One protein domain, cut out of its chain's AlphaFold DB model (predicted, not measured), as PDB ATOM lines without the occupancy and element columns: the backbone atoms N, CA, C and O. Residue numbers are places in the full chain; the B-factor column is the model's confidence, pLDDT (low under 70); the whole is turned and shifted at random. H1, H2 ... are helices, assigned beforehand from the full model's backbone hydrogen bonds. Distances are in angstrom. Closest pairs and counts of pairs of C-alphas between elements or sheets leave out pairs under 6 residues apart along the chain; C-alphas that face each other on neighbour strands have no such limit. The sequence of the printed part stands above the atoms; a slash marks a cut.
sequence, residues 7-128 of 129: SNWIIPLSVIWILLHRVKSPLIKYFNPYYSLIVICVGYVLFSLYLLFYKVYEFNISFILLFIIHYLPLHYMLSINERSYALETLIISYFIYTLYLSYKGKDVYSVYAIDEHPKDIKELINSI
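What this domain is: This is residues 7 to 128 of the 129 residues of an uncharacterized protein of viral metagenome (UniProt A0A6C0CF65). The longest helix, H3, lies side by side with H4 in a long helical hairpin, and H5 splays from the beginning of H3 to make a V. H1 packs on the hairpin, H2 caps the end of H1, H6 lies across the opening of the V, and H7 lies near the beginning of H4. The printed part has 122 residues, seven named helices in order H1 to H7 and no named strand: all helix. It is compact, with a radius of gyration of the C-alphas of 15.6 A and spans of 46 by 33 by 25 A.

How they stand to each other: H3, residues 34 to 54, and H4, residues 61 to 80, form a hairpin at a shallow tilt of 21 degrees, their closest C-alphas, Leu 37 and Leu 74, 5.8 A apart. H1, residues 7 to 22, touches residues 70 to 73 of H4, closest at the C-alphas of Ser 14 and Pro 73, 6.5 A. H1, H3 and H4 are an up-and-down bundle, each running against the one before. H5, residues 86 to 103, touches H3 with residues 86 to 90 alone, at a steep tilt of 53 degrees; the closest C-alphas are those of Ser 36 and Leu 90, 5.1 A. H2, residues 26 to 30, touches H1; the C-alphas of Leu 20 and Ile 28 are closest, 5.8 A. H6, residues 108 to 114, is close but not clearly touching to H5, with the C-alphas of Thr 98 and Val 108 closest, 7.0 A. H7, residues 121 to 126, is likewise close to H4, with the C-alphas of Ser 62 and Ile 121 closest, 6.2 A. Every O i to N i+4 pair is within hydrogen-bond range in H3, H5, H6 and H7; 11 of 12 are in H1, 8 of 16 in H4 and 0 of 1 in H2, where 2 of 2 O i to N i+3 pairs are.

Where its parts are: H3 runs 29.5 A from C-alpha 34 at (156.291, 167.024, 173.094), H4 30.7 A with a kink of 29 degrees near residue 70, H5 25.7 A and H1 22.8 A. H7 ends at C-alpha 126, (155.938, 165.128, 202.407).

The domain as a whole: The C-alphas farthest apart, Pro 26 and Val 56, are 47.3 A apart. The printed part has no cut and no long link. pLDDT is under 70 at residues 61 to 64 and 127 to 128.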
ATOM      1  N   SER A   7     155.059 171.546 185.702       79.94
ATOM      2  CA  SER A   7     155.794 170.293 185.505       79.94
ATOM      3  C   SER A   7     154.979 169.056 185.885       79.94
ATOM      4  O   SER A   7     154.942 168.072 185.150       79.94
ATOM      5  N   ASN A   8     154.234 169.146 186.983       81.69
ATOM      6  CA  ASN A   8     153.436 168.048 187.500       81.69
ATOM      7  C   ASN A   8     152.134 167.829 186.722       81.69
ATOM      8  O   ASN A   8     151.573 166.746 186.817       81.69
ATOM      9  N   TRP A   9     151.649 168.811 185.953       83.62
ATOM     10  CA  TRP A   9     150.521 168.621 185.028       83.62
ATOM     11  C   TRP A   9     150.954 167.878 183.769       83.62
ATOM     12  O   TRP A   9     150.219 167.042 183.245       83.62
ATOM     13  N   ILE A  10     152.166 168.155 183.289       88.25
ATOM     14  CA  ILE A  10     152.667 167.558 182.052       88.25
ATOM     15  C   ILE A  10     153.084 166.099 182.237       88.25
ATOM     16  O   ILE A  10     152.982 165.327 181.285       88.25
ATOM     17  N   ILE A  11     153.492 165.673 183.437       85.31
ATOM     18  CA  ILE A  11     153.824 164.262 183.696       85.31
ATOM     19  C   ILE A  11     152.610 163.337 183.437       85.31
ATOM     20  O   ILE A  11     152.729 162.460 182.579       85.31
ATOM     21  N   PRO A  12     151.427 163.525 184.064       86.50
ATOM     22  CA  PRO A  12     150.223 162.752 183.751       86.50
ATOM     23  C   PRO A  12     149.818 162.831 182.281       86.50
ATOM     24  O   PRO A  12     149.474 161.814 181.686       86.50
ATOM     25  N   LEU A  13     149.907 164.019 181.675       89.25
ATOM     26  CA  LEU A  13     149.641 164.210 180.250       89.25
ATOM     27  C   LEU A  13     150.571 163.341 179.386       89.25
ATOM     28  O   LEU A  13     150.121 162.661 178.467       89.25
ATOM     29  N   SER A  14     151.851 163.269 179.734       89.69
ATOM     30  CA  SER A  14     152.833 162.422 179.050       89.69
ATOM     31  C   SER A  14     152.535 160.935 179.226       89.69
ATOM     32  O   SER A  14     152.609 160.179 178.261       89.69
ATOM     33  N   VAL A  15     152.121 160.511 180.423       89.25
ATOM     34  CA  VAL A  15     151.701 159.124 180.677       89.25
ATOM     35  C   VAL A  15     150.471 158.763 179.841       89.25
ATOM     36  O   VAL A  15     150.473 157.725 179.179       89.25
ATOM     37  N   ILE A  16     149.449 159.625 179.809       91.69
ATOM     38  CA  ILE A  16     148.251 159.432 178.977       91.69
ATOM     39  C   ILE A  16     148.651 159.298 177.508       91.69
ATOM     40  O   ILE A  16     148.200 158.376 176.833       91.69
ATOM     41  N   TRP A  17     149.537 160.168 177.022       91.81
ATOM     42  CA  TRP A  17     150.003 160.124 175.640       91.81
ATOM     43  C   TRP A  17     150.688 158.798 175.303       91.81
ATOM     44  O   TRP A  17     150.335 158.151 174.320       91.81
ATOM     45  N   ILE A  18     151.625 158.358 176.149       89.81
ATOM     46  CA  ILE A  18     152.356 157.096 175.972       89.81
ATOM     47  C   ILE A  18     151.385 155.909 175.940       89.81
ATOM     48  O   ILE A  18     151.531 155.007 175.111       89.81
ATOM     49  N   LEU A  19     150.375 155.904 176.814       91.75
ATOM     50  CA  LEU A  19     149.350 154.862 176.836       91.75
ATOM     51  C   LEU A  19     148.516 154.863 175.550       91.75
ATOM     52  O   LEU A  19     148.351 153.804 174.945       91.75
ATOM     53  N   LEU A  20     148.049 156.034 175.099       91.12
ATOM     54  CA  LEU A  20     147.304 156.181 173.842       91.12
ATOM     55  C   LEU A  20     148.134 155.724 172.635       91.12
ATOM     56  O   LEU A  20     147.599 155.050 171.754       91.12
ATOM     57  N   HIS A  21     149.435 156.029 172.632       88.25
ATOM     58  CA  HIS A  21     150.375 155.596 171.599       88.25
ATOM     59  C   HIS A  21     150.493 154.073 171.572       88.25
ATOM     60  O   HIS A  21     150.343 153.442 170.525       88.25
ATOM     61  N   ARG A  22     150.686 153.458 172.745       90.12
ATOM     62  CA  ARG A  22     150.843 152.006 172.884       90.12
ATOM     63  C   ARG A  22     149.614 151.230 172.413       90.12
ATOM     64  O   ARG A  22     149.770 150.184 171.788       90.12
ATOM     65  N   VAL A  23     148.409 151.732 172.687       94.12
ATOM     66  CA  VAL A  23     147.153 151.100 172.243       94.12
ATOM     67  C   VAL A  23     146.720 151.532 170.836       94.12
ATOM     68  O   VAL A  23     145.669 151.100 170.373       94.12
ATOM     69  N   LYS A  24     147.514 152.370 170.150       90.25
ATOM     70  CA  LYS A  24     147.214 152.931 168.820       90.25
ATOM     71  C   LYS A  24     145.846 153.624 168.758       90.25
ATOM     72  O   LYS A  24     145.122 153.511 167.770       90.25
ATOM     73  N   SER A  25     145.474 154.329 169.828       90.75
ATOM     74  CA  SER A  25     144.190 155.029 169.900       90.75
ATOM     75  C   SER A  25     144.138 156.168 168.877       90.75
ATOM     76  O   SER A  25     145.096 156.937 168.797       90.75
ATOM     77  N   PRO A  26     143.023 156.370 168.151       87.19
ATOM     78  CA  PRO A  26     142.878 157.499 167.229       87.19
ATOM     79  C   PRO A  26     142.954 158.860 167.936       87.19
ATOM     80  O   PRO A  26     143.260 159.863 167.293       87.19
ATOM     81  N   LEU A  27     142.721 158.896 169.255       85.88
ATOM     82  CA  LEU A  27     142.798 160.109 170.070       85.88
ATOM     83  C   LEU A  27     144.211 160.701 170.138       85.88
ATOM     84  O   LEU A  27     144.343 161.897 170.380       85.88
ATOM     85  N   ILE A  28     145.255 159.899 169.885       86.06
ATOM     86  CA  ILE A  28     146.642 160.384 169.913       86.06
ATOM     87  C   ILE A  28     146.889 161.529 168.931       86.06
ATOM     88  O   ILE A  28     147.720 162.393 169.178       86.06
ATOM     89  N   LYS A  29     146.122 161.574 167.838       82.19
ATOM     90  CA  LYS A  29     146.265 162.608 166.817       82.19
ATOM     91  C   LYS A  29     145.916 164.000 167.323       82.19
ATOM     92  O   LYS A  29     146.311 164.944 166.671       82.19
ATOM     93  N   TYR A  30     145.183 164.141 168.426       86.88
ATOM     94  CA  TYR A  30     144.710 165.440 168.922       86.88
ATOM     95  C   TYR A  30     145.485 165.943 170.138       86.88
ATOM     96  O   TYR A  30     145.145 166.974 170.711       86.88
ATOM     97  N   PHE A  31     146.489 165.189 170.574       89.38
ATOM     98  CA  PHE A  31     147.159 165.434 171.834       89.38
ATOM     99  C   PHE A  31     148.612 164.988 171.736       89.38
ATOM    100  O   PHE A  31     148.883 163.834 171.423       89.38
ATOM    101  N   ASN A  32     149.552 165.892 172.009       92.19
ATOM    102  CA  ASN A  32     150.980 165.621 171.906       92.19
ATOM    103  C   ASN A  32     151.775 166.499 172.896       92.19
ATOM    104  O   ASN A  32     151.972 167.685 172.651       92.19
ATOM    105  N   PRO A  33     152.267 165.961 174.023       93.31
ATOM    106  CA  PRO A  33     152.951 166.757 175.044       93.31
ATOM    107  C   PRO A  33     154.411 167.107 174.701       93.31
ATOM    108  O   PRO A  33     155.129 167.598 175.571       93.31
ATOM    109  N   TYR A  34     154.879 166.883 173.466       92.69
ATOM    110  CA  TYR A  34     156.291 167.024 173.094       92.69
ATOM    111  C   TYR A  34     156.894 168.394 173.438       92.69
ATOM    112  O   TYR A  34     157.914 168.463 174.127       92.69
ATOM    113  N   TYR A  35     156.270 169.494 173.003       93.50
ATOM    114  CA  TYR A  35     156.796 170.828 173.310       93.50
ATOM    115  C   TYR A  35     156.627 171.190 174.786       93.50
ATOM    116  O   TYR A  35     157.499 171.852 175.343       93.50
ATOM    117  N   SER A  36     155.580 170.702 175.456       93.50
ATOM    118  CA  SER A  36     155.429 170.859 176.907       93.50
ATOM    119  C   SER A  36     156.574 170.208 177.677       93.50
ATOM    120  O   SER A  36     157.098 170.801 178.618       93.50
ATOM    121  N   LEU A  37     157.007 169.022 177.252       92.12
ATOM    122  CA  LEU A  37     158.151 168.329 177.832       92.12
ATOM    123  C   LEU A  37     159.464 169.078 177.596       92.12
ATOM    124  O   LEU A  37     160.247 169.215 178.531       92.12
ATOM    125  N   ILE A  38     159.683 169.632 176.397       91.88
ATOM    126  CA  ILE A  38     160.847 170.496 176.131       91.88
ATOM    127  C   ILE A  38     160.833 171.715 177.055       91.88
ATOM    128  O   ILE A  38     161.834 171.987 177.717       91.88
ATOM    129  N   VAL A  39     159.700 172.421 177.132       92.50
ATOM    130  CA  VAL A  39     159.541 173.607 177.986       92.50
ATOM    131  C   VAL A  39     159.832 173.273 179.443       92.50
ATOM    132  O   VAL A  39     160.478 174.064 180.119       92.50
ATOM    133  N   ILE A  40     159.424 172.100 179.932       90.62
ATOM    134  CA  ILE A  40     159.716 171.703 181.311       90.62
ATOM    135  C   ILE A  40     161.160 171.284 181.499       90.62
ATOM    136  O   ILE A  40     161.740 171.674 182.500       90.62
ATOM    137  N   CYS A  41     161.770 170.535 180.582       89.00
ATOM    138  CA  CYS A  41     163.184 170.192 180.709       89.00
ATOM    139  C   CYS A  41     164.053 171.457 180.738       89.00
ATOM    140  O   CYS A  41     164.871 171.621 181.640       89.00
ATOM    141  N   VAL A  42     163.832 172.381 179.799       90.19
ATOM    142  CA  VAL A  42     164.547 173.666 179.755       90.19
ATOM    143  C   VAL A  42     164.202 174.516 180.978       90.19
ATOM    144  O   VAL A  42     165.094 175.008 181.664       90.19
ATOM    145  N   GLY A  43     162.913 174.646 181.294       89.00
ATOM    146  CA  GLY A  43     162.424 175.412 182.434       89.00
ATOM    147  C   GLY A  43     162.950 174.891 183.767       89.00
ATOM    148  O   GLY A  43     163.302 175.692 184.622       89.00
ATOM    149  N   TYR A  44     163.087 173.575 183.931       86.94
ATOM    150  CA  TYR A  44     163.647 172.953 185.128       86.94
ATOM    151  C   TYR A  44     165.125 173.295 185.300       86.94
ATOM    152  O   TYR A  44     165.549 173.619 186.407       86.94
ATOM    153  N   VAL A  45     165.907 173.269 184.214       87.50
ATOM    154  CA  VAL A  45     167.316 173.685 184.249       87.50
ATOM    155  C   VAL A  45     167.412 175.161 184.630       87.50
ATOM    156  O   VAL A  45     168.111 175.491 185.583       87.50
ATOM    157  N   LEU A  46     166.660 176.039 183.959       89.44
ATOM    158  CA  LEU A  46     166.646 177.475 184.267       89.44
ATOM    159  C   LEU A  46     166.209 177.751 185.711       89.44
ATOM    160  O   LEU A  46     166.830 178.551 186.404       89.44
ATOM    161  N   PHE A  47     165.176 177.056 186.182       86.88
ATOM    162  CA  PHE A  47     164.669 177.163 187.544       86.88
ATOM    163  C   PHE A  47     165.687 176.675 188.582       86.88
ATOM    164  O   PHE A  47     165.893 177.332 189.599       86.88
ATOM    165  N   SER A  48     166.385 175.573 188.308       84.62
ATOM    166  CA  SER A  48     167.457 175.072 189.177       84.62
ATOM    167  C   SER A  48     168.615 176.068 189.257       84.62
ATOM    168  O   SER A  48     169.116 176.340 190.344       84.62
ATOM    169  N   LEU A  49     169.013 176.667 188.127       86.94
ATOM    170  CA  LEU A  49     170.034 177.719 188.107       86.94
ATOM    171  C   LEU A  49     169.569 178.952 188.893       86.94
ATOM    172  O   LEU A  49     170.336 179.499 189.681       86.94
ATOM    173  N   TYR A  50     168.309 179.365 188.731       87.50
ATOM    174  CA  TYR A  50     167.726 180.458 189.509       87.50
ATOM    175  C   TYR A  50     167.803 180.185 191.017       87.50
ATOM    176  O   TYR A  50     168.278 181.028 191.778       87.50
ATOM    177  N   LEU A  51     167.400 178.991 191.449       85.25
ATOM    178  CA  LEU A  51     167.435 178.609 192.856       85.25
ATOM    179  C   LEU A  51     168.865 178.557 193.418       85.25
ATOM    180  O   LEU A  51     169.097 179.094 194.501       85.25
ATOM    181  N   LEU A  52     169.825 177.991 192.676       84.75
ATOM    182  CA  LEU A  52     171.238 177.950 193.079       84.75
ATOM    183  C   LEU A  52     171.831 179.351 193.233       84.75
ATOM    184  O   LEU A  52     172.398 179.675 194.272       84.75
ATOM    185  N   PHE A  53     171.719 180.176 192.191       85.69
ATOM    186  CA  PHE A  53     172.473 181.426 192.117       85.69
ATOM    187  C   PHE A  53     171.786 182.599 192.812       85.69
ATOM    188  O   PHE A  53     172.473 183.459 193.353       85.69
ATOM    189  N   TYR A  54     170.452 182.649 192.808       83.75
ATOM    190  CA  TYR A  54     169.707 183.803 193.322       83.75
ATOM    191  C   TYR A  54     169.031 183.539 194.662       83.75
ATOM    192  O   TYR A  54     168.904 184.461 195.465       83.75
ATOM    193  N   LYS A  55     168.585 182.305 194.921       80.56
ATOM    194  CA  LYS A  55     167.947 181.939 196.198       80.56
ATOM    195  C   LYS A  55     168.888 181.210 197.157       80.56
ATOM    196  O   LYS A  55     168.469 180.925 198.274       80.56
ATOM    197  N   VAL A  56     170.128 180.936 196.739       82.50
ATOM    198  CA  VAL A  56     171.156 180.242 197.535       82.50
ATOM    199  C   VAL A  56     170.609 178.930 198.117       82.50
ATOM    200  O   VAL A  56     170.820 178.586 199.276       82.50
ATOM    201  N   TYR A  57     169.821 178.211 197.311       80.50
ATOM    202  CA  TYR A  57     169.281 176.912 197.695       80.50
ATOM    203  C   TYR A  57     170.392 175.861 197.679       80.50
ATOM    204  O   TYR A  57     171.091 175.697 196.679       80.50
ATOM    205  N   GLU A  58     170.514 175.098 198.761       80.44
ATOM    206  CA  GLU A  58     171.383 173.924 198.806       80.44
ATOM    207  C   GLU A  58     170.616 172.707 198.284       80.44
ATOM    208  O   GLU A  58     169.687 172.210 198.926       80.44
ATOM    209  N   PHE A  59     170.986 172.235 197.093       70.62
ATOM    210  CA  PHE A  59     170.376 171.050 196.502       70.62
ATOM    211  C   PHE A  59     171.081 169.771 196.933       70.62
ATOM    212  O   PHE A  59     172.300 169.646 196.840       70.62
ATOM    213  N   ASN A  60     170.287 168.768 197.303       73.38
ATOM    214  CA  ASN A  60     170.767 167.395 197.386       73.38
ATOM    215  C   ASN A  60     170.818 166.778 195.973       73.38
ATOM    216  O   ASN A  60     170.043 167.155 195.093       73.38
ATOM    217  N   ILE A  61     171.676 165.780 195.744       69.88
ATOM    218  CA  ILE A  61     171.809 165.081 194.454       69.88
ATOM    219  C   ILE A  61     170.480 164.480 193.968       69.88
ATOM    220  O   ILE A  61     170.216 164.402 192.769       69.88
ATOM    221  N   SER A  62     169.590 164.147 194.903       67.75
ATOM    222  CA  SER A  62     168.211 163.727 194.648       67.75
ATOM    223  C   SER A  62     167.403 164.745 193.830       67.75
ATOM    224  O   SER A  62     166.518 164.358 193.071       67.75
ATOM    225  N   PHE A  63     167.717 166.038 193.924       69.62
ATOM    226  CA  PHE A  63     167.081 167.087 193.127       69.62
ATOM    227  C   PHE A  63     167.510 167.036 191.652       69.62
ATOM    228  O   PHE A  63     166.721 167.321 190.755       69.62
ATOM    229  N   ILE A  64     168.735 166.590 191.365       69.19
ATOM    230  CA  ILE A  64     169.191 166.351 189.987       69.19
ATOM    231  C   ILE A  64     168.459 165.136 189.398       69.19
ATOM    232  O   ILE A  64     168.083 165.148 188.229       69.19
ATOM    233  N   LEU A  65     168.164 164.112 190.208       70.38
ATOM    234  CA  LEU A  65     167.416 162.929 189.757       70.38
ATOM    235  C   LEU A  65     165.981 163.258 189.314       70.38
ATOM    236  O   LEU A  65     165.451 162.590 188.427       70.38
ATOM    237  N   LEU A  66     165.364 164.317 189.847       72.88
ATOM    238  CA  LEU A  66     164.052 164.788 189.384       72.88
ATOM    239  C   LEU A  66     164.079 165.264 187.922       72.88
ATOM    240  O   LEU A  66     163.061 165.169 187.234       72.88
ATOM    241  N   PHE A  67     165.228 165.699 187.393       73.94
ATOM    242  CA  PHE A  67     165.362 166.002 185.964       73.94
ATOM    243  C   PHE A  67     165.119 164.759 185.095       73.94
ATOM    244  O   PHE A  67     164.482 164.853 184.046       73.94
ATOM    245  N   ILE A  68     165.552 163.580 185.557       78.31
ATOM    246  CA  ILE A  68     165.405 162.316 184.821       78.31
ATOM    247  C   ILE A  68     163.924 161.997 184.583       78.31
ATOM    248  O   ILE A  68     163.566 161.548 183.496       78.31
ATOM    249  N   ILE A  69     163.053 162.293 185.554       79.06
ATOM    250  CA  ILE A  69     161.604 162.053 185.445       79.06
ATOM    251  C   ILE A  69     160.986 162.869 184.304       79.06
ATOM    252  O   ILE A  69     160.098 162.381 183.611       79.06
ATOM    253  N   HIS A  70     161.474 164.089 184.077       77.75
ATOM    254  CA  HIS A  70     161.015 164.942 182.979       77.75
ATOM    255  C   HIS A  70     161.662 164.557 181.644       77.75
ATOM    256  O   HIS A  70     161.017 164.609 180.598       77.75
ATOM    257  N   TYR A  71     162.927 164.133 181.673       85.00
ATOM    258  CA  TYR A  71     163.679 163.775 180.475       85.00
ATOM    259  C   TYR A  71     163.237 162.442 179.856       85.00
ATOM    260  O   TYR A  71     163.186 162.319 178.635       85.00
ATOM    261  N   LEU A  72     162.888 161.441 180.667       86.94
ATOM    262  CA  LEU A  72     162.509 160.106 180.192       86.94
ATOM    263  C   LEU A  72     161.328 160.105 179.194       86.94
ATOM    264  O   LEU A  72     161.478 159.520 178.116       86.94
ATOM    265  N   PRO A  73     160.185 160.772 179.464       86.81
ATOM    266  CA  PRO A  73     159.104 160.870 178.485       86.81
ATOM    267  C   PRO A  73     159.521 161.659 177.235       86.81
ATOM    268  O   PRO A  73     159.149 161.271 176.129       86.81
ATOM    269  N   LEU A  74     160.344 162.707 177.372       89.75
ATOM    270  CA  LEU A  74     160.856 163.455 176.220       89.75
ATOM    271  C   LEU A  74     161.718 162.565 175.319       89.75
ATOM    272  O   LEU A  74     161.534 162.549 174.103       89.75
ATOM    273  N   HIS A  75     162.626 161.794 175.914       88.38
ATOM    274  CA  HIS A  75     163.491 160.866 175.196       88.38
ATOM    275  C   HIS A  75     162.681 159.817 174.426       88.38
ATOM    276  O   HIS A  75     162.948 159.573 173.250       88.38
ATOM    277  N   TYR A  76     161.638 159.258 175.046       86.56
ATOM    278  CA  TYR A  76     160.722 158.342 174.365       86.56
ATOM    279  C   TYR A  76     160.025 159.007 173.167       86.56
ATOM    280  O   TYR A  76     159.947 158.423 172.093       86.56
ATOM    281  N   MET A  77     159.572 160.254 173.298       87.06
ATOM    282  CA  MET A  77     158.928 160.973 172.191       87.06
ATOM    283  C   MET A  77     159.898 161.404 171.084       87.06
ATOM    284  O   MET A  77     159.473 161.645 169.949       87.06
ATOM    285  N   LEU A  78     161.197 161.525 171.373       86.94
ATOM    286  CA  LEU A  78     162.213 161.801 170.357       86.94
ATOM    287  C   LEU A  78     162.350 160.646 169.356       86.94
ATOM    288  O   LEU A  78     162.542 160.919 168.175       86.94
ATOM    289  N   SER A  79     162.156 159.394 169.781       82.44
ATOM    290  CA  SER A  79     162.280 158.223 168.900       82.44
ATOM    291  C   SER A  79     161.089 158.008 167.953       82.44
ATOM    292  O   SER A  79     161.230 157.316 166.951       82.44
ATOM    293  N   ILE A  80     159.933 158.620 168.234       81.19
ATOM    294  CA  ILE A  80     158.674 158.402 167.491       81.19
ATOM    295  C   ILE A  80     158.489 159.409 166.335       81.19
ATOM    296  O   ILE A  80     157.662 159.199 165.455       81.19
ATOM    297  N   ASN A  81     159.277 160.492 166.297       75.94
ATOM    298  CA  ASN A  81     159.251 161.558 165.276       75.94
ATOM    299  C   ASN A  81     157.850 162.125 164.917       75.94
ATOM    300  O   ASN A  81     157.650 162.664 163.832       75.94
ATOM    301  N   GLU A  82     156.877 162.049 165.831       78.31
ATOM    302  CA  GLU A  82     155.536 162.620 165.655       78.31
ATOM    303  C   GLU A  82     155.384 163.913 166.474       78.31
ATOM    304  O   GLU A  82     155.684 163.959 167.675       78.31
ATOM    305  N   ARG A  83     154.944 164.991 165.813       84.56
ATOM    306  CA  ARG A  83     154.902 166.360 166.377       84.56
ATOM    307  C   ARG A  83     153.573 167.085 166.168       84.56
ATOM    308  O   ARG A  83     153.429 168.228 166.593       84.56
ATOM    309  N   SER A  84     152.612 166.432 165.522       89.19
ATOM    310  CA  SER A  84     151.291 166.996 165.253       89.19
ATOM    311  C   SER A  84     150.619 167.438 166.552       89.19
ATOM    312  O   SER A  84     150.664 166.708 167.541       89.19
ATOM    313  N   TYR A  85     150.005 168.622 166.539       91.19
ATOM    314  CA  TYR A  85     149.288 169.220 167.672       91.19
ATOM    315  C   TYR A  85     150.131 169.477 168.933       91.19
ATOM    316  O   TYR A  85     149.583 169.711 170.016       91.19
ATOM    317  N   ALA A  86     151.465 169.420 168.836       92.94
ATOM    318  CA  ALA A  86     152.335 169.599 169.996       92.94
ATOM    319  C   ALA A  86     152.303 171.030 170.549       92.94
ATOM    320  O   ALA A  86     152.398 171.229 171.761       92.94
ATOM    321  N   LEU A  87     152.161 172.027 169.671       94.31
ATOM    322  CA  LEU A  87     152.099 173.434 170.066       94.31
ATOM    323  C   LEU A  87     150.741 173.758 170.688       94.31
ATOM    324  O   LEU A  87     150.671 174.391 171.735       94.31
ATOM    325  N   GLU A  88     149.675 173.264 170.076       94.81
ATOM    326  CA  GLU A  88     148.301 173.382 170.540       94.81
ATOM    327  C   GLU A  88     148.154 172.737 171.915       94.81
ATOM    328  O   GLU A  88     147.619 173.356 172.831       94.81
ATOM    329  N   THR A  89     148.714 171.536 172.094       94.19
ATOM    330  CA  THR A  89     148.736 170.855 173.392       94.19
ATOM    331  C   THR A  89     149.447 171.700 174.444       94.19
ATOM    332  O   THR A  89     148.904 171.858 175.532       94.19
ATOM    333  N   LEU A  90     150.611 172.281 174.124       94.75
ATOM    334  CA  LEU A  90     151.347 173.175 175.024       94.75
ATOM    335  C   LEU A  90     150.526 174.409 175.409       94.75
ATOM    336  O   LEU A  90     150.413 174.722 176.594       94.75
ATOM    337  N   ILE A  91     149.943 175.101 174.429       95.50
ATOM    338  CA  ILE A  91     149.148 176.311 174.668       95.50
ATOM    339  C   ILE A  91     147.943 175.979 175.548       95.50
ATOM    340  O   ILE A  91     147.714 176.651 176.551       95.50
ATOM    341  N   ILE A  92     147.206 174.915 175.218       94.81
ATOM    342  CA  ILE A  92     146.022 174.491 175.970       94.81
ATOM    343  C   ILE A  92     146.410 174.063 177.387       94.81
ATOM    344  O   ILE A  92     145.781 174.505 178.347       94.81
ATOM    345  N   SER A  93     147.457 173.246 177.554       93.62
ATOM    346  CA  SER A  93     147.876 172.801 178.886       93.62
ATOM    347  C   SER A  93     148.360 173.963 179.746       93.62
ATOM    348  O   SER A  93     148.041 174.018 180.934       93.62
ATOM    349  N   TYR A  94     149.089 174.915 179.161       93.81
ATOM    350  CA  TYR A  94     149.536 176.112 179.867       93.81
ATOM    351  C   TYR A  94     148.362 177.022 180.243       93.81
ATOM    352  O   TYR A  94     148.275 177.490 181.378       93.81
ATOM    353  N   PHE A  95     147.406 177.215 179.333       95.19
ATOM    354  CA  PHE A  95     146.192 177.978 179.609       95.19
ATOM    355  C   PHE A  95     145.388 177.359 180.761       95.19
ATOM    356  O   PHE A  95     145.070 178.047 181.728       95.19
ATOM    357  N   ILE A  96     145.150 176.046 180.737       93.81
ATOM    358  CA  ILE A  96     144.460 175.343 181.829       93.81
ATOM    359  C   ILE A  96     145.229 175.484 183.150       93.81
ATOM    360  O   ILE A  96     144.625 175.732 184.193       93.81
ATOM    361  N   TYR A  97     146.558 175.371 183.118       92.62
ATOM    362  CA  TYR A  97     147.391 175.550 184.306       92.62
ATOM    363  C   TYR A  97     147.262 176.958 184.903       92.62
ATOM    364  O   TYR A  97     147.080 177.099 186.112       92.62
ATOM    365  N   THR A  98     147.307 178.000 184.072       93.25
ATOM    366  CA  THR A  98     147.153 179.387 184.544       93.25
ATOM    367  C   THR A  98     145.758 179.658 185.106       93.25
ATOM    368  O   THR A  98     145.650 180.294 186.155       93.25
ATOM    369  N   LEU A  99     144.699 179.103 184.503       94.56
ATOM    370  CA  LEU A  99     143.346 179.145 185.072       94.56
ATOM    371  C   LEU A  99     143.278 178.454 186.437       94.56
ATOM    372  O   LEU A  99     142.691 178.993 187.375       94.56
ATOM    373  N   TYR A 100     143.905 177.284 186.572       92.56
ATOM    374  CA  TYR A 100     143.980 176.581 187.850       92.56
ATOM    375  C   TYR A 100     144.698 177.413 188.923       92.56
ATOM    376  O   TYR A 100     144.225 177.483 190.059       92.56
ATOM    377  N   LEU A 101     145.818 178.059 188.583       92.56
ATOM    378  CA  LEU A 101     146.521 178.933 189.521       92.56
ATOM    379  C   LEU A 101     145.660 180.130 189.925       92.56
ATOM    380  O   LEU A 101     145.546 180.414 191.117       92.56
ATOM    381  N   SER A 102     144.997 180.764 188.956       93.50
ATOM    382  CA  SER A 102     144.092 181.885 189.206       93.50
ATOM    383  C   SER A 102     142.953 181.488 190.150       93.50
ATOM    384  O   SER A 102     142.695 182.188 191.126       93.50
ATOM    385  N   TYR A 103     142.356 180.306 189.955       93.19
ATOM    386  CA  TYR A 103     141.364 179.743 190.878       93.19
ATOM    387  C   TYR A 103     141.908 179.551 192.306       93.19
ATOM    388  O   TYR A 103     141.167 179.648 193.283       93.19
ATOM    389  N   LYS A 104     143.214 179.298 192.455       90.12
ATOM    390  CA  LYS A 104     143.905 179.207 193.750       90.12
ATOM    391  C   LYS A 104     144.406 180.554 194.283       90.12
ATOM    392  O   LYS A 104     145.090 180.561 195.304       90.12
ATOM    393  N   GLY A 105     144.085 181.667 193.622       92.50
ATOM    394  CA  GLY A 105     144.547 183.001 194.003       92.50
ATOM    395  C   GLY A 105     146.058 183.187 193.843       92.50
ATOM    396  O   GLY A 105     146.655 183.968 194.577       92.50
ATOM    397  N   LYS A 106     146.690 182.438 192.931       91.12
ATOM    398  CA  LYS A 106     148.123 182.528 192.626       91.12
ATOM    399  C   LYS A 106     148.346 182.784 191.139       91.12
ATOM    400  O   LYS A 106     147.501 182.476 190.305       91.12
ATOM    401  N   ASP A 107     149.526 183.288 190.807       92.38
ATOM    402  CA  ASP A 107     150.034 183.337 189.438       92.38
ATOM    403  C   ASP A 107     151.309 182.488 189.299       92.38
ATOM    404  O   ASP A 107     151.836 181.936 190.272       92.38
ATOM    405  N   VAL A 108     151.791 182.344 188.061       90.06
ATOM    406  CA  VAL A 108     152.985 181.542 187.755       90.06
ATOM    407  C   VAL A 108     154.210 182.097 188.482       90.06
ATOM    408  O   VAL A 108     154.989 181.332 189.044       90.06
ATOM    409  N   TYR A 109     154.371 183.419 188.520       90.00
ATOM    410  CA  TYR A 109     155.515 184.053 189.171       90.00
ATOM    411  C   TYR A 109     155.541 183.762 190.675       90.00
ATOM    412  O   TYR A 109     156.560 183.346 191.215       90.00
ATOM    413  N   SER A 110     154.398 183.879 191.339       91.00
ATOM    414  CA  SER A 110     154.218 183.596 192.758       91.00
ATOM    415  C   SER A 110     154.608 182.158 193.088       91.00
ATOM    416  O   SER A 110     155.301 181.912 194.071       91.00
ATOM    417  N   VAL A 111     154.225 181.205 192.235       89.62
ATOM    418  CA  VAL A 111     154.548 179.785 192.431       89.62
ATOM    419  C   VAL A 111     156.036 179.483 192.270       89.62
ATOM    420  O   VAL A 111     156.533 178.620 192.987       89.62
ATOM    421  N   TYR A 112     156.720 180.124 191.318       86.88
ATOM    422  CA  TYR A 112     158.100 179.779 190.948       86.88
ATOM    423  C   TYR A 112     159.177 180.707 191.525       86.88
ATOM    424  O   TYR A 112     160.339 180.323 191.567       86.88
ATOM    425  N   ALA A 113     158.839 181.927 191.935       85.75
ATOM    426  CA  ALA A 113     159.812 182.909 192.422       85.75
ATOM    427  C   ALA A 113     159.604 183.298 193.893       85.75
ATOM    428  O   ALA A 113     160.562 183.700 194.563       85.75
ATOM    429  N   ILE A 114     158.370 183.211 194.396       86.56
ATOM    430  CA  ILE A 114     158.019 183.657 195.753       86.56
ATOM    431  C   ILE A 114     157.890 182.470 196.702       86.56
ATOM    432  O   ILE A 114     158.518 182.473 197.758       86.56
ATOM    433  N   ASP A 115     157.082 181.477 196.334       86.56
ATOM    434  CA  ASP A 115     156.799 180.321 197.176       86.56
ATOM    435  C   ASP A 115     158.063 179.510 197.509       86.56
ATOM    436  O   ASP A 115     158.981 179.383 196.700       86.56
ATOM    437  N   GLU A 116     158.077 178.884 198.685       82.69
ATOM    438  CA  GLU A 116     159.116 177.913 199.020       82.69
ATOM    439  C   GLU A 116     158.972 176.632 198.191       82.69
ATOM    440  O   GLU A 116     157.867 176.154 197.885       82.69
ATOM    441  N   HIS A 117     160.128 176.072 197.843       80.69
ATOM    442  CA  HIS A 117     160.257 174.855 197.055       80.69
ATOM    443  C   HIS A 117     160.905 173.739 197.872       80.69
ATOM    444  O   HIS A 117     161.791 174.031 198.681       80.69
ATOM    445  N   PRO A 118     160.511 172.475 197.640       79.38
ATOM    446  CA  PRO A 118     161.142 171.336 198.291       79.38
ATOM    447  C   PRO A 118     162.611 171.230 197.870       79.38
ATOM    448  O   PRO A 118     162.934 171.297 196.681       79.38
ATOM    449  N   LYS A 119     163.494 171.056 198.853       76.25
ATOM    450  CA  LYS A 119     164.952 170.952 198.671       76.25
ATOM    451  C   LYS A 119     165.395 169.553 198.263       76.25
ATOM    452  O   LYS A 119     166.439 169.376 197.633       76.25
ATOM    453  N   ASP A 120     164.592 168.551 198.603       74.69
ATOM    454  CA  ASP A 120     164.844 167.158 198.273       74.69
ATOM    455  C   ASP A 120     163.549 166.378 197.984       74.69
ATOM    456  O   ASP A 120     162.428 166.881 198.097       74.69
ATOM    457  N   ILE A 121     163.713 165.120 197.568       71.44
ATOM    458  CA  ILE A 121     162.596 164.224 197.246       71.44
ATOM    459  C   ILE A 121     161.738 163.927 198.484       71.44
ATOM    460  O   ILE A 121     160.532 163.737 198.349       71.44
ATOM    461  N   LYS A 122     162.322 163.889 199.686       78.00
ATOM    462  CA  LYS A 122     161.584 163.615 200.922       78.00
ATOM    463  C   LYS A 122     160.653 164.780 201.245       78.00
ATOM    464  O   LYS A 122     159.481 164.547 201.517       78.00
ATOM    465  N   GLU A 123     161.137 166.016 201.155       77.62
ATOM    466  CA  GLU A 123     160.314 167.220 201.264       77.62
ATOM    467  C   GLU A 123     159.259 167.271 200.159       77.62
ATOM    468  O   GLU A 123     158.102 167.571 200.442       77.62
ATOM    469  N   LEU A 124     159.612 166.909 198.920       76.06
ATOM    470  CA  LEU A 124     158.648 166.832 197.823       76.06
ATOM    471  C   LEU A 124     157.520 165.845 198.153       76.06
ATOM    472  O   LEU A 124     156.360 166.219 198.033       76.06
ATOM    473  N   ILE A 125     157.832 164.628 198.608       74.31
ATOM    474  CA  ILE A 125     156.835 163.614 198.988       74.31
ATOM    475  C   ILE A 125     156.007 164.072 200.193       74.31
ATOM    476  O   ILE A 125     154.785 163.973 200.161       74.31
ATOM    477  N   ASN A 126     156.640 164.620 201.228       72.69
ATOM    478  CA  ASN A 126     155.938 165.128 202.407       72.69
ATOM    479  C   ASN A 126     155.023 166.304 202.077       72.69
ATOM    480  O   ASN A 126     154.014 166.491 202.732       72.69
ATOM    481  N   SER A 127     155.356 167.081 201.050       66.62
ATOM    482  CA  SER A 127     154.511 168.170 200.580       66.62
ATOM    483  C   SER A 127     153.288 167.692 199.786       66.62
ATOM    484  O   SER A 127     152.414 168.486 199.447       66.62
ATOM    485  N   ILE A 128     153.234 166.405 199.429       60.53
ATOM    486  CA  ILE A 128     152.118 165.786 198.709       60.53
ATOM    487  C   ILE A 128     151.061 165.240 199.679       60.53
ATOM    488  O   ILE A 128     149.882 165.256 199.310       60.53
TER     489      ILE A 128